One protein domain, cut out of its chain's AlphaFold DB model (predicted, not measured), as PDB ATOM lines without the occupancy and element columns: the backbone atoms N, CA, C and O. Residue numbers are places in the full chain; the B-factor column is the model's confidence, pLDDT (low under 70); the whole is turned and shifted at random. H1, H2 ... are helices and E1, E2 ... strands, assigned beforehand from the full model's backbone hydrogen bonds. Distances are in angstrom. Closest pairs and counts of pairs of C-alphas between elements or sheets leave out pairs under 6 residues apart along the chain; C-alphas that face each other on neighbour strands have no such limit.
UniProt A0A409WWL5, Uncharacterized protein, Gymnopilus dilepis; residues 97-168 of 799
ATOM      1  N   THR A  97      77.272  29.725  31.679       95.94
ATOM      2  CA  THR A  97      76.345  29.336  32.741       95.94
ATOM      3  C   THR A  97      76.948  29.742  34.075       95.94
ATOM      4  O   THR A  97      77.902  29.120  34.536       95.94
ATOM      5  N   TYR A  98      76.420  30.806  34.678       96.75
ATOM      6  CA  TYR A  98      76.869  31.298  35.979       96.75
ATOM      7  C   TYR A  98      76.076  30.599  37.081       96.75
ATOM      8  O   TYR A  98      74.849  30.617  37.067       96.75
ATOM      9  N   CYS A  99      76.761  29.990  38.042       96.44
ATOM     10  CA  CYS A  99      76.155  29.275  39.158       96.44
ATOM     11  C   CYS A  99      76.491  29.995  40.470       96.44
ATOM     12  O   CYS A  99      77.658  30.069  40.858       96.44
ATOM     13  N   PHE A 100      75.469  30.515  41.151       97.12
ATOM     14  CA  PHE A 100      75.558  31.246  42.421       97.12
ATOM     15  C   PHE A 100      74.682  30.528  43.450       97.12
ATOM     16  O   PHE A 100      73.487  30.363  43.223       97.12
ATOM     17  N   GLN A 101      75.277  30.042  44.545       93.62
ATOM     18  CA  GLN A 101      74.585  29.222  45.560       93.62
ATOM     19  C   GLN A 101      73.708  28.082  44.990       93.62
ATOM     20  O   GLN A 101      72.611  27.810  45.470       93.62
ATOM     21  N   GLY A 102      74.169  27.420  43.925       92.31
ATOM     22  CA  GLY A 102      73.426  26.340  43.260       92.31
ATOM     23  C   GLY A 102      72.270  26.799  42.358       92.31
ATOM     24  O   GLY A 102      71.764  25.990  41.585       92.31
ATOM     25  N   SER A 103      71.898  28.083  42.381       95.44
ATOM     26  CA  SER A 103      71.019  28.688  41.374       95.44
ATOM     27  C   SER A 103      71.807  28.970  40.090       95.44
ATOM     28  O   SER A 103      72.986  29.328  40.142       95.44
ATOM     29  N   VAL A 104      71.166  28.774  38.933       95.94
ATOM     30  CA  VAL A 104      71.826  28.671  37.620       95.94
ATOM     31  C   VAL A 104      71.306  29.747  36.667       95.94
ATOM     32  O   VAL A 104      70.116  29.799  36.366       95.94
ATOM     33  N   TYR A 105      72.217  30.573  36.156       96.19
ATOM     34  CA  TYR A 105      71.935  31.787  35.395       96.19
ATOM     35  C   TYR A 105      72.633  31.726  34.021       96.19
ATOM     36  O   TYR A 105      73.826  32.035  33.909       96.19
ATOM     37  N   PRO A 106      71.937  31.276  32.960       95.06
ATOM     38  CA  PRO A 106      72.499  31.194  31.615       95.06
ATOM     39  C   PRO A 106      72.558  32.576  30.949       95.06
ATOM     40  O   PRO A 106      71.589  33.330  30.964       95.06
ATOM     41  N   SER A 107      73.675  32.910  30.300       95.44
ATOM     42  CA  SER A 107      73.834  34.176  29.578       95.44
ATOM     43  C   SER A 107      74.699  34.044  28.326       95.44
ATOM     44  O   SER A 107      75.665  33.293  28.282       95.44
ATOM     45  N   LEU A 108      74.413  34.852  27.303       95.12
ATOM     46  CA  LEU A 108      75.233  34.949  26.085       95.12
ATOM     47  C   LEU A 108      76.473  35.853  26.251       95.12
ATOM     48  O   LEU A 108      77.126  36.193  25.266       95.12
ATOM     49  N   LYS A 109      76.777  36.300  27.477       95.62
ATOM     50  CA  LYS A 109      77.911  37.184  27.781       95.62
ATOM     51  C   LYS A 109      79.002  36.421  28.527       95.62
ATOM     52  O   LYS A 109      78.744  35.859  29.591       95.62
ATOM     53  N   ALA A 110      80.212  36.452  27.975       95.56
ATOM     54  CA  ALA A 110      81.423  35.935  28.606       95.56
ATOM     55  C   ALA A 110      81.805  36.750  29.857       95.56
ATOM     56  O   ALA A 110      81.481  37.942  29.896       95.56
ATOM     57  N   PRO A 111      82.531  36.163  30.830       96.75
ATOM     58  CA  PRO A 111      83.117  36.904  31.943       96.75
ATOM     59  C   PRO A 111      83.953  38.093  31.458       96.75
ATOM     60  O   PRO A 111      84.672  38.001  30.462       96.75
ATOM     61  N   ILE A 112      83.871  39.216  32.168       96.94
ATOM     62  CA  ILE A 112      84.560  40.462  31.801       96.94
ATOM     63  C   ILE A 112      85.764  40.631  32.728       96.94
ATOM     64  O   ILE A 112      85.667  40.289  33.900       96.94
ATOM     65  N   ARG A 113      86.904  41.155  32.258       96.50
ATOM     66  CA  ARG A 113      88.026  41.467  33.167       96.50
ATOM     67  C   ARG A 113      87.647  42.603  34.127       96.50
ATOM     68  O   ARG A 113      87.124  43.624  33.686       96.50
ATOM     69  N   GLY A 114      87.928  42.439  35.418       96.25
ATOM     70  CA  GLY A 114      87.542  43.385  36.469       96.25
ATOM     71  C   GLY A 114      88.078  43.020  37.856       96.25
ATOM     72  O   GLY A 114      88.747  42.005  38.034       96.25
ATOM     73  N   MET A 115      87.793  43.864  38.849       94.75
ATOM     74  CA  MET A 115      88.117  43.594  40.254       94.75
ATOM     75  C   MET A 115      87.020  42.751  40.909       94.75
ATOM     76  O   MET A 115      85.847  43.102  40.823       94.75
ATOM     77  N   ARG A 116      87.422  41.682  41.603       95.00
ATOM     78  CA  ARG A 116      86.540  40.742  42.309       95.00
ATOM     79  C   ARG A 116      85.646  41.465  43.331       95.00
ATOM     80  O   ARG A 116      86.167  42.064  44.270       95.00
ATOM     81  N   GLY A 117      84.324  41.401  43.161       95.44
ATOM     82  CA  GLY A 117      83.336  41.958  44.086       95.44
ATOM     83  C   GLY A 117      82.671  40.890  44.968       95.44
ATOM     84  O   GLY A 117      83.051  39.717  44.920       95.44
ATOM     85  N   PRO A 118      81.666  41.270  45.784       96.44
ATOM     86  CA  PRO A 118      80.872  40.342  46.598       96.44
ATOM     87  C   PRO A 118      80.303  39.147  45.821       96.44
ATOM     88  O   PRO A 118      80.368  38.016  46.292       96.44
ATOM     89  N   VAL A 119      79.796  39.372  44.607       97.12
ATOM     90  CA  VAL A 119      79.189  38.323  43.768       97.12
ATOM     91  C   VAL A 119      80.223  37.255  43.402       97.12
ATOM     92  O   VAL A 119      79.985  36.059  43.563       97.12
ATOM     93  N   GLU A 120      81.424  37.674  43.011       96.81
ATOM     94  CA  GLU A 120      82.535  36.799  42.633       96.81
ATOM     95  C   GLU A 120      83.160  36.019  43.808       96.81
ATOM     96  O   GLU A 120      84.092  35.238  43.603       96.81
ATOM     97  N   HIS A 121      82.682  36.186  45.045       92.31
ATOM     98  CA  HIS A 121      83.030  35.279  46.147       92.31
ATOM     99  C   HIS A 121      82.198  33.985  46.116       92.31
ATOM    100  O   HIS A 121      82.684  32.949  46.563       92.31
ATOM    101  N   PHE A 122      81.000  34.018  45.520       95.25
ATOM    102  CA  PHE A 122      80.052  32.896  45.501       95.25
ATOM    103  C   PHE A 122      79.713  32.377  44.089       95.25
ATOM    104  O   PHE A 122      79.071  31.332  43.967       95.25
ATOM    105  N   VAL A 123      80.122  33.080  43.022       96.06
ATOM    106  CA  VAL A 123      79.910  32.633  41.632       96.06
ATOM    107  C   VAL A 123      80.974  31.647  41.156       96.06
ATOM    108  O   VAL A 123      82.181  31.876  41.240       96.06
ATOM    109  N   THR A 124      80.478  30.588  40.526       96.06
ATOM    110  CA  THR A 124      81.214  29.698  39.625       96.06
ATOM    111  C   THR A 124      80.671  29.848  38.193       96.06
ATOM    112  O   THR A 124      79.534  30.277  38.008       96.06
ATOM    113  N   VAL A 125      81.453  29.528  37.161       95.25
ATOM    114  CA  VAL A 125      81.041  29.590  35.746       95.25
ATOM    115  C   VAL A 125      81.336  28.268  35.032       95.25
ATOM    116  O   VAL A 125      82.428  27.722  35.163       95.25
ATOM    117  N   SER A 126      80.377  27.738  34.272       94.19
ATOM    118  CA  SER A 126      80.607  26.693  33.264       94.19
ATOM    119  C   SER A 126      80.698  27.354  31.886       94.19
ATOM    120  O   SER A 126      79.908  28.242  31.541       94.19
ATOM    121  N   TYR A 127      81.718  26.958  31.123       89.56
ATOM    122  CA  TYR A 127      82.045  27.522  29.817       89.56
ATOM    123  C   TYR A 127      81.344  26.742  28.690       89.56
ATOM    124  O   TYR A 127      81.259  25.515  28.758       89.56
ATOM    125  N   PRO A 128      80.884  27.416  27.620       83.12
ATOM    126  CA  PRO A 128      80.257  26.743  26.487       83.12
ATOM    127  C   PRO A 128      81.232  25.805  25.776       83.12
ATOM    128  O   PRO A 128      82.304  26.231  25.350       83.12
ATOM    129  N   GLY A 129      80.813  24.557  25.564       68.81
ATOM    130  CA  GLY A 129      81.502  23.616  24.680       68.81
ATOM    131  C   GLY A 129      81.363  22.167  25.126       68.81
ATOM    132  O   GLY A 129      80.753  21.373  24.416       68.81
ATOM    133  N   GLU A 130      81.925  21.831  26.291       55.31
ATOM    134  CA  GLU A 130      82.249  20.428  26.603       55.31
ATOM    135  C   GLU A 130      82.202  20.022  28.089       55.31
ATOM    136  O   GLU A 130      81.946  18.853  28.369       55.31
ATOM    137  N   ASP A 131      82.412  20.932  29.053       73.50
ATOM    138  CA  ASP A 131      82.440  20.575  30.483       73.50
ATOM    139  C   ASP A 131      81.274  21.209  31.262       73.50
ATOM    140  O   ASP A 131      81.186  22.427  31.436       73.50
ATOM    141  N   THR A 132      80.378  20.360  31.772       76.19
ATOM    142  CA  THR A 132      79.250  20.757  32.632       76.19
ATOM    143  C   THR A 132      79.684  21.154  34.045       76.19
ATOM    144  O   THR A 132      78.858  21.609  34.836       76.19
ATOM    145  N   ARG A 133      80.972  21.013  34.385       88.62
ATOM    146  CA  ARG A 133      81.541  21.541  35.630       88.62
ATOM    147  C   ARG A 133      81.475  23.065  35.644       88.62
ATOM    148  O   ARG A 133      81.894  23.732  34.701       88.62
ATOM    149  N   ALA A 134      81.009  23.606  36.764       90.38
ATOM    150  CA  ALA A 134      81.208  25.006  37.093       90.38
ATOM    151  C   ALA A 134      82.583  25.166  37.764       90.38
ATOM    152  O   ALA A 134      82.898  24.472  38.732       90.38
ATOM    153  N   TYR A 135      83.405  26.067  37.239       91.56
ATOM    154  CA  TYR A 135      84.716  26.427  37.777       91.56
ATOM    155  C   TYR A 135      84.586  27.679  38.656       91.56
ATOM    156  O   TYR A 135      83.738  28.521  38.362       91.56
ATOM    157  N   PRO A 136      85.407  27.873  39.706       93.81
ATOM    158  CA  PRO A 136      85.506  29.183  40.350       93.81
ATOM    159  C   PRO A 136      85.882  30.242  39.308       93.81
ATOM    160  O   PRO A 136      86.710  29.978  38.434       93.81
ATOM    161  N   LEU A 137      85.269  31.425  39.386       94.19
ATOM    162  CA  LEU A 137      85.606  32.513  38.472       94.19
ATOM    163  C   LEU A 137      87.078  32.919  38.672       94.19
ATOM    164  O   LEU A 137      87.525  33.090  39.807       94.19
ATOM    165  N   GLU A 138      87.833  33.023  37.577       88.81
ATOM    166  CA  GLU A 138      89.274  33.294  37.621       88.81
ATOM    167  C   GLU A 138      89.581  34.670  38.240       88.81
ATOM    168  O   GLU A 138      88.910  35.661  37.941       88.81
ATOM    169  N   ASP A 139      90.624  34.747  39.079       89.69
ATOM    170  CA  ASP A 139      91.060  36.004  39.702       89.69
ATOM    171  C   ASP A 139      91.382  37.051  38.612       89.69
ATOM    172  O   ASP A 139      92.278  36.869  37.787       89.69
ATOM    173  N   GLY A 140      90.642  38.165  38.618       92.81
ATOM    174  CA  GLY A 140      90.726  39.215  37.595       92.81
ATOM    175  C   GLY A 140      89.592  39.208  36.561       92.81
ATOM    176  O   GLY A 140      89.583  40.074  35.684       92.81
ATOM    177  N   TYR A 141      88.625  38.291  36.669       96.69
ATOM    178  CA  TYR A 141      87.349  38.343  35.951       96.69
ATOM    179  C   TYR A 141      86.168  38.574  36.906       96.69
ATOM    180  O   TYR A 141      86.219  38.246  38.090       96.69
ATOM    181  N   VAL A 142      85.103  39.162  36.364       97.62
ATOM    182  CA  VAL A 142      83.844  39.496  37.039       97.62
ATOM    183  C   VAL A 142      82.648  39.044  36.211       97.62
ATOM    184  O   VAL A 142      82.731  38.874  34.987       97.62
ATOM    185  N   VAL A 143      81.517  38.859  36.884       97.56
ATOM    186  CA  VAL A 143      80.254  38.502  36.240       97.56
ATOM    187  C   VAL A 143      79.765  39.695  35.407       97.56
ATOM    188  O   VAL A 143      79.834  40.836  35.871       97.56
ATOM    189  N   PRO A 144      79.263  39.492  34.172       97.94
ATOM    190  CA  PRO A 144      78.793  40.593  33.337       97.94
ATOM    191  C   PRO A 144      77.724  41.412  34.070       97.94
ATOM    192  O   PRO A 144      76.709  40.830  34.463       97.94
ATOM    193  N   PRO A 145      77.870  42.746  34.213       97.62
ATOM    194  CA  PRO A 145      76.983  43.534  35.062       97.62
ATOM    195  C   PRO A 145      75.492  43.372  34.758       97.62
ATOM    196  O   PRO A 145      74.694  43.434  35.683       97.62
ATOM    197  N   SER A 146      75.092  43.094  33.509       97.06
ATOM    198  CA  SER A 146      73.680  42.808  33.224       97.06
ATOM    199  C   SER A 146      73.170  41.558  33.939       97.06
ATOM    200  O   SER A 146      72.099  41.636  34.502       97.06
ATOM    201  N   VAL A 147      73.931  40.457  33.986       97.38
ATOM    202  CA  VAL A 147      73.534  39.222  34.699       97.38
ATOM    203  C   VAL A 147      73.408  39.493  36.202       97.38
ATOM    204  O   VAL A 147      72.483  39.022  36.851       97.38
ATOM    205  N   VAL A 148      74.307  40.324  36.741       97.69
ATOM    206  CA  VAL A 148      74.281  40.740  38.150       97.69
ATOM    207  C   VAL A 148      73.037  41.574  38.484       97.69
ATOM    208  O   VAL A 148      72.439  41.358  39.533       97.69
ATOM    209  N   HIS A 149      72.630  42.499  37.607       97.44
ATOM    210  CA  HIS A 149      71.450  43.352  37.822       97.44
ATOM    211  C   HIS A 149      70.126  42.647  37.464       97.44
ATOM    212  O   HIS A 149      69.113  42.897  38.104       97.44
ATOM    213  N   GLU A 150      70.121  41.765  36.463       97.31
ATOM    214  CA  GLU A 150      68.950  41.005  35.984       97.31
ATOM    215  C   GLU A 150      68.473  39.955  37.001       97.31
ATOM    216  O   GLU A 150      67.311  39.551  36.982       97.31
ATOM    217  N   HIS A 151      69.356  39.541  37.914       97.00
ATOM    218  CA  HIS A 151      69.075  38.551  38.958       97.00
ATOM    219  C   HIS A 151      69.377  39.055  40.382       97.00
ATOM    220  O   HIS A 151      69.426  38.253  41.311       97.00
ATOM    221  N   ASP A 152      69.602  40.365  40.549       97.06
ATOM    222  CA  ASP A 152      69.906  41.044  41.823       97.06
ATOM    223  C   ASP A 152      71.010  40.368  42.672       97.06
ATOM    224  O   ASP A 152      70.980  40.341  43.906       97.06
ATOM    225  N   LEU A 153      72.030  39.810  42.007       97.31
ATOM    226  CA  LEU A 153      73.050  38.988  42.671       97.31
ATOM    227  C   LEU A 153      73.856  39.786  43.707       97.31
ATOM    228  O   LEU A 153      74.355  39.194  44.660       97.31
ATOM    229  N   TYR A 154      73.962  41.115  43.565       97.38
ATOM    230  CA  TYR A 154      74.593  41.971  44.576       97.38
ATOM    231  C   TYR A 154      73.836  41.950  45.907       97.38
ATOM    232  O   TYR A 154      74.458  41.715  46.941       97.38
ATOM    233  N   SER A 155      72.519  42.169  45.903       96.44
ATOM    234  CA  SER A 155      71.727  42.250  47.140       96.44
ATOM    235  C   SER A 155      71.620  40.898  47.846       96.44
ATOM    236  O   SER A 155      71.495  40.841  49.069       96.44
ATOM    237  N   ILE A 156      71.714  39.797  47.091       97.00
ATOM    238  CA  ILE A 156      71.836  38.454  47.668       97.00
ATOM    239  C   ILE A 156      73.255  38.252  48.230       97.00
ATOM    240  O   ILE A 156      73.395  37.872  49.388       97.00
ATOM    241  N   ALA A 157      74.315  38.576  47.478       96.75
ATOM    242  CA  ALA A 157      75.703  38.418  47.930       96.75
ATOM    243  C   ALA A 157      76.042  39.236  49.188       96.75
ATOM    244  O   ALA A 157      76.781  38.748  50.039       96.75
ATOM    245  N   TYR A 158      75.497  40.448  49.339       96.75
ATOM    246  CA  TYR A 158      75.676  41.244  50.558       96.75
ATOM    247  C   TYR A 158      75.029  40.589  51.782       96.75
ATOM    248  O   TYR A 158      75.685  40.474  52.813       96.75
ATOM    249  N   ARG A 159      73.793  40.095  51.652       96.25
ATOM    250  CA  ARG A 159      73.088  39.390  52.735       96.25
ATOM    251  C   ARG A 159      73.841  38.139  53.186       96.25
ATOM    252  O   ARG A 159      73.942  37.878  54.372       96.25
ATOM    253  N   LEU A 160      74.425  37.404  52.242       95.56
ATOM    254  CA  LEU A 160      75.216  36.207  52.528       95.56
ATOM    255  C   LEU A 160      76.545  36.512  53.224       95.56
ATOM    256  O   LEU A 160      77.006  35.707  54.026       95.56
ATOM    257  N   LEU A 161      77.158  37.665  52.939       94.94
ATOM    258  CA  LEU A 161      78.322  38.143  53.690       94.94
ATOM    259  C   LEU A 161      77.928  38.573  55.110       94.94
ATOM    260  O   LEU A 161      78.654  38.259  56.042       94.94
ATOM    261  N   GLU A 162      76.772  39.218  55.283       94.81
ATOM    262  CA  GLU A 162      76.228  39.599  56.595       94.81
ATOM    263  C   GLU A 162      75.847  38.366  57.439       94.81
ATOM    264  O   GLU A 162      76.233  38.274  58.602       94.81
ATOM    265  N   GLU A 163      75.191  37.364  56.845       94.56
ATOM    266  CA  GLU A 163      74.925  36.055  57.460       94.56
ATOM    267  C   GLU A 163      76.231  35.316  57.814       94.56
ATOM    268  O   GLU A 163      76.344  34.731  58.893       94.56
ATOM    269  N   GLN A 164      77.246  35.364  56.941       92.44
ATOM    270  CA  GLN A 164      78.551  34.755  57.200       92.44
ATOM    271  C   GLN A 164      79.340  35.489  58.296       92.44
ATOM    272  O   GLN A 164      80.023  34.831  59.079       92.44
ATOM    273  N   GLU A 165      79.251  36.819  58.379       91.31
ATOM    274  CA  GLU A 165      79.884  37.620  59.431       91.31
ATOM    275  C   GLU A 165      79.177  37.419  60.780       91.31
ATOM    276  O   GLU A 165      79.850  37.223  61.788       91.31
ATOM    277  N   ALA A 166      77.841  37.332  60.801       88.25
ATOM    278  CA  ALA A 166      77.050  37.058  62.005       88.25
ATOM    279  C   ALA A 166      77.312  35.668  62.627       88.25
ATOM    280  O   ALA A 166      77.114  35.485  63.830       88.25
ATOM    281  N   LEU A 167      77.782  34.692  61.838       85.56
ATOM    282  CA  LEU A 167      78.231  33.385  62.338       85.56
ATOM    283  C   LEU A 167      79.578  33.443  63.082       85.56
ATOM    284  O   LEU A 167      79.919  32.496  63.796       85.56
ATOM    285  N   PHE A 168      80.333  34.539  62.965       77.00
ATOM    286  CA  PHE A 168      81.461  34.818  63.848       77.00
ATOM    287  C   PHE A 168      80.971  35.699  65.007       77.00
ATOM    288  O   PHE A 168      80.555  36.834  64.774       77.00
TER     289      PHE A 168
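Overview. This is residues 97 to 168 of the 799 residues of an uncharacterized protein of Gymnopilus dilepis (UniProt A0A409WWL5). A small antiparallel sheet, E2-E1-E3, and long loops form the body; after short H1, H2 turns away, and residues 162 to 168 stick out. The 72 printed residues hold E1, E2, E3, H1, H2 in that order, under half of the residues in named elements, class mixed. It is compact, radius of gyration of the C-alphas 12.2 A, spanning 40 by 22 by 21 A.

Arrangement. E1, residues 97 to 100, and E2, residues 103 to 107, form a hairpin; N 105 and O 98, 2.8 A, are within hydrogen-bond range. E3, residues 123 to 126, is antiparallel to E1, with N 99 and O 124 within hydrogen-bond range at 2.8 A. H1, residues 145 to 150, and H2, residues 153 to 166, only graze the sheet. They are close but not clearly touching, closest C-alphas Val 148 and Tyr 154, 6.6 A, about perpendicular at 89 degrees. Every O i to N i+4 pair is within hydrogen-bond range in H1, 9 of 10 in H2.

Along the chain. First to last C-alpha, E1 measures 9.9 A, E2 13.3 A, E3 10.3 A, H1 8.5 A, H2 19.8 A. C-alpha 97 is at (76.345, 29.336, 32.741), C-alpha 166 at (77.050, 37.058, 62.005).

Size, cuts and confidence. The farthest C-alphas, Gly 129 and Phe 168, are 40.7 A apart. The printed part has no cut; links E2 to E3 and E3 to H1 are long. Residues 129 to 130 have pLDDT under 70.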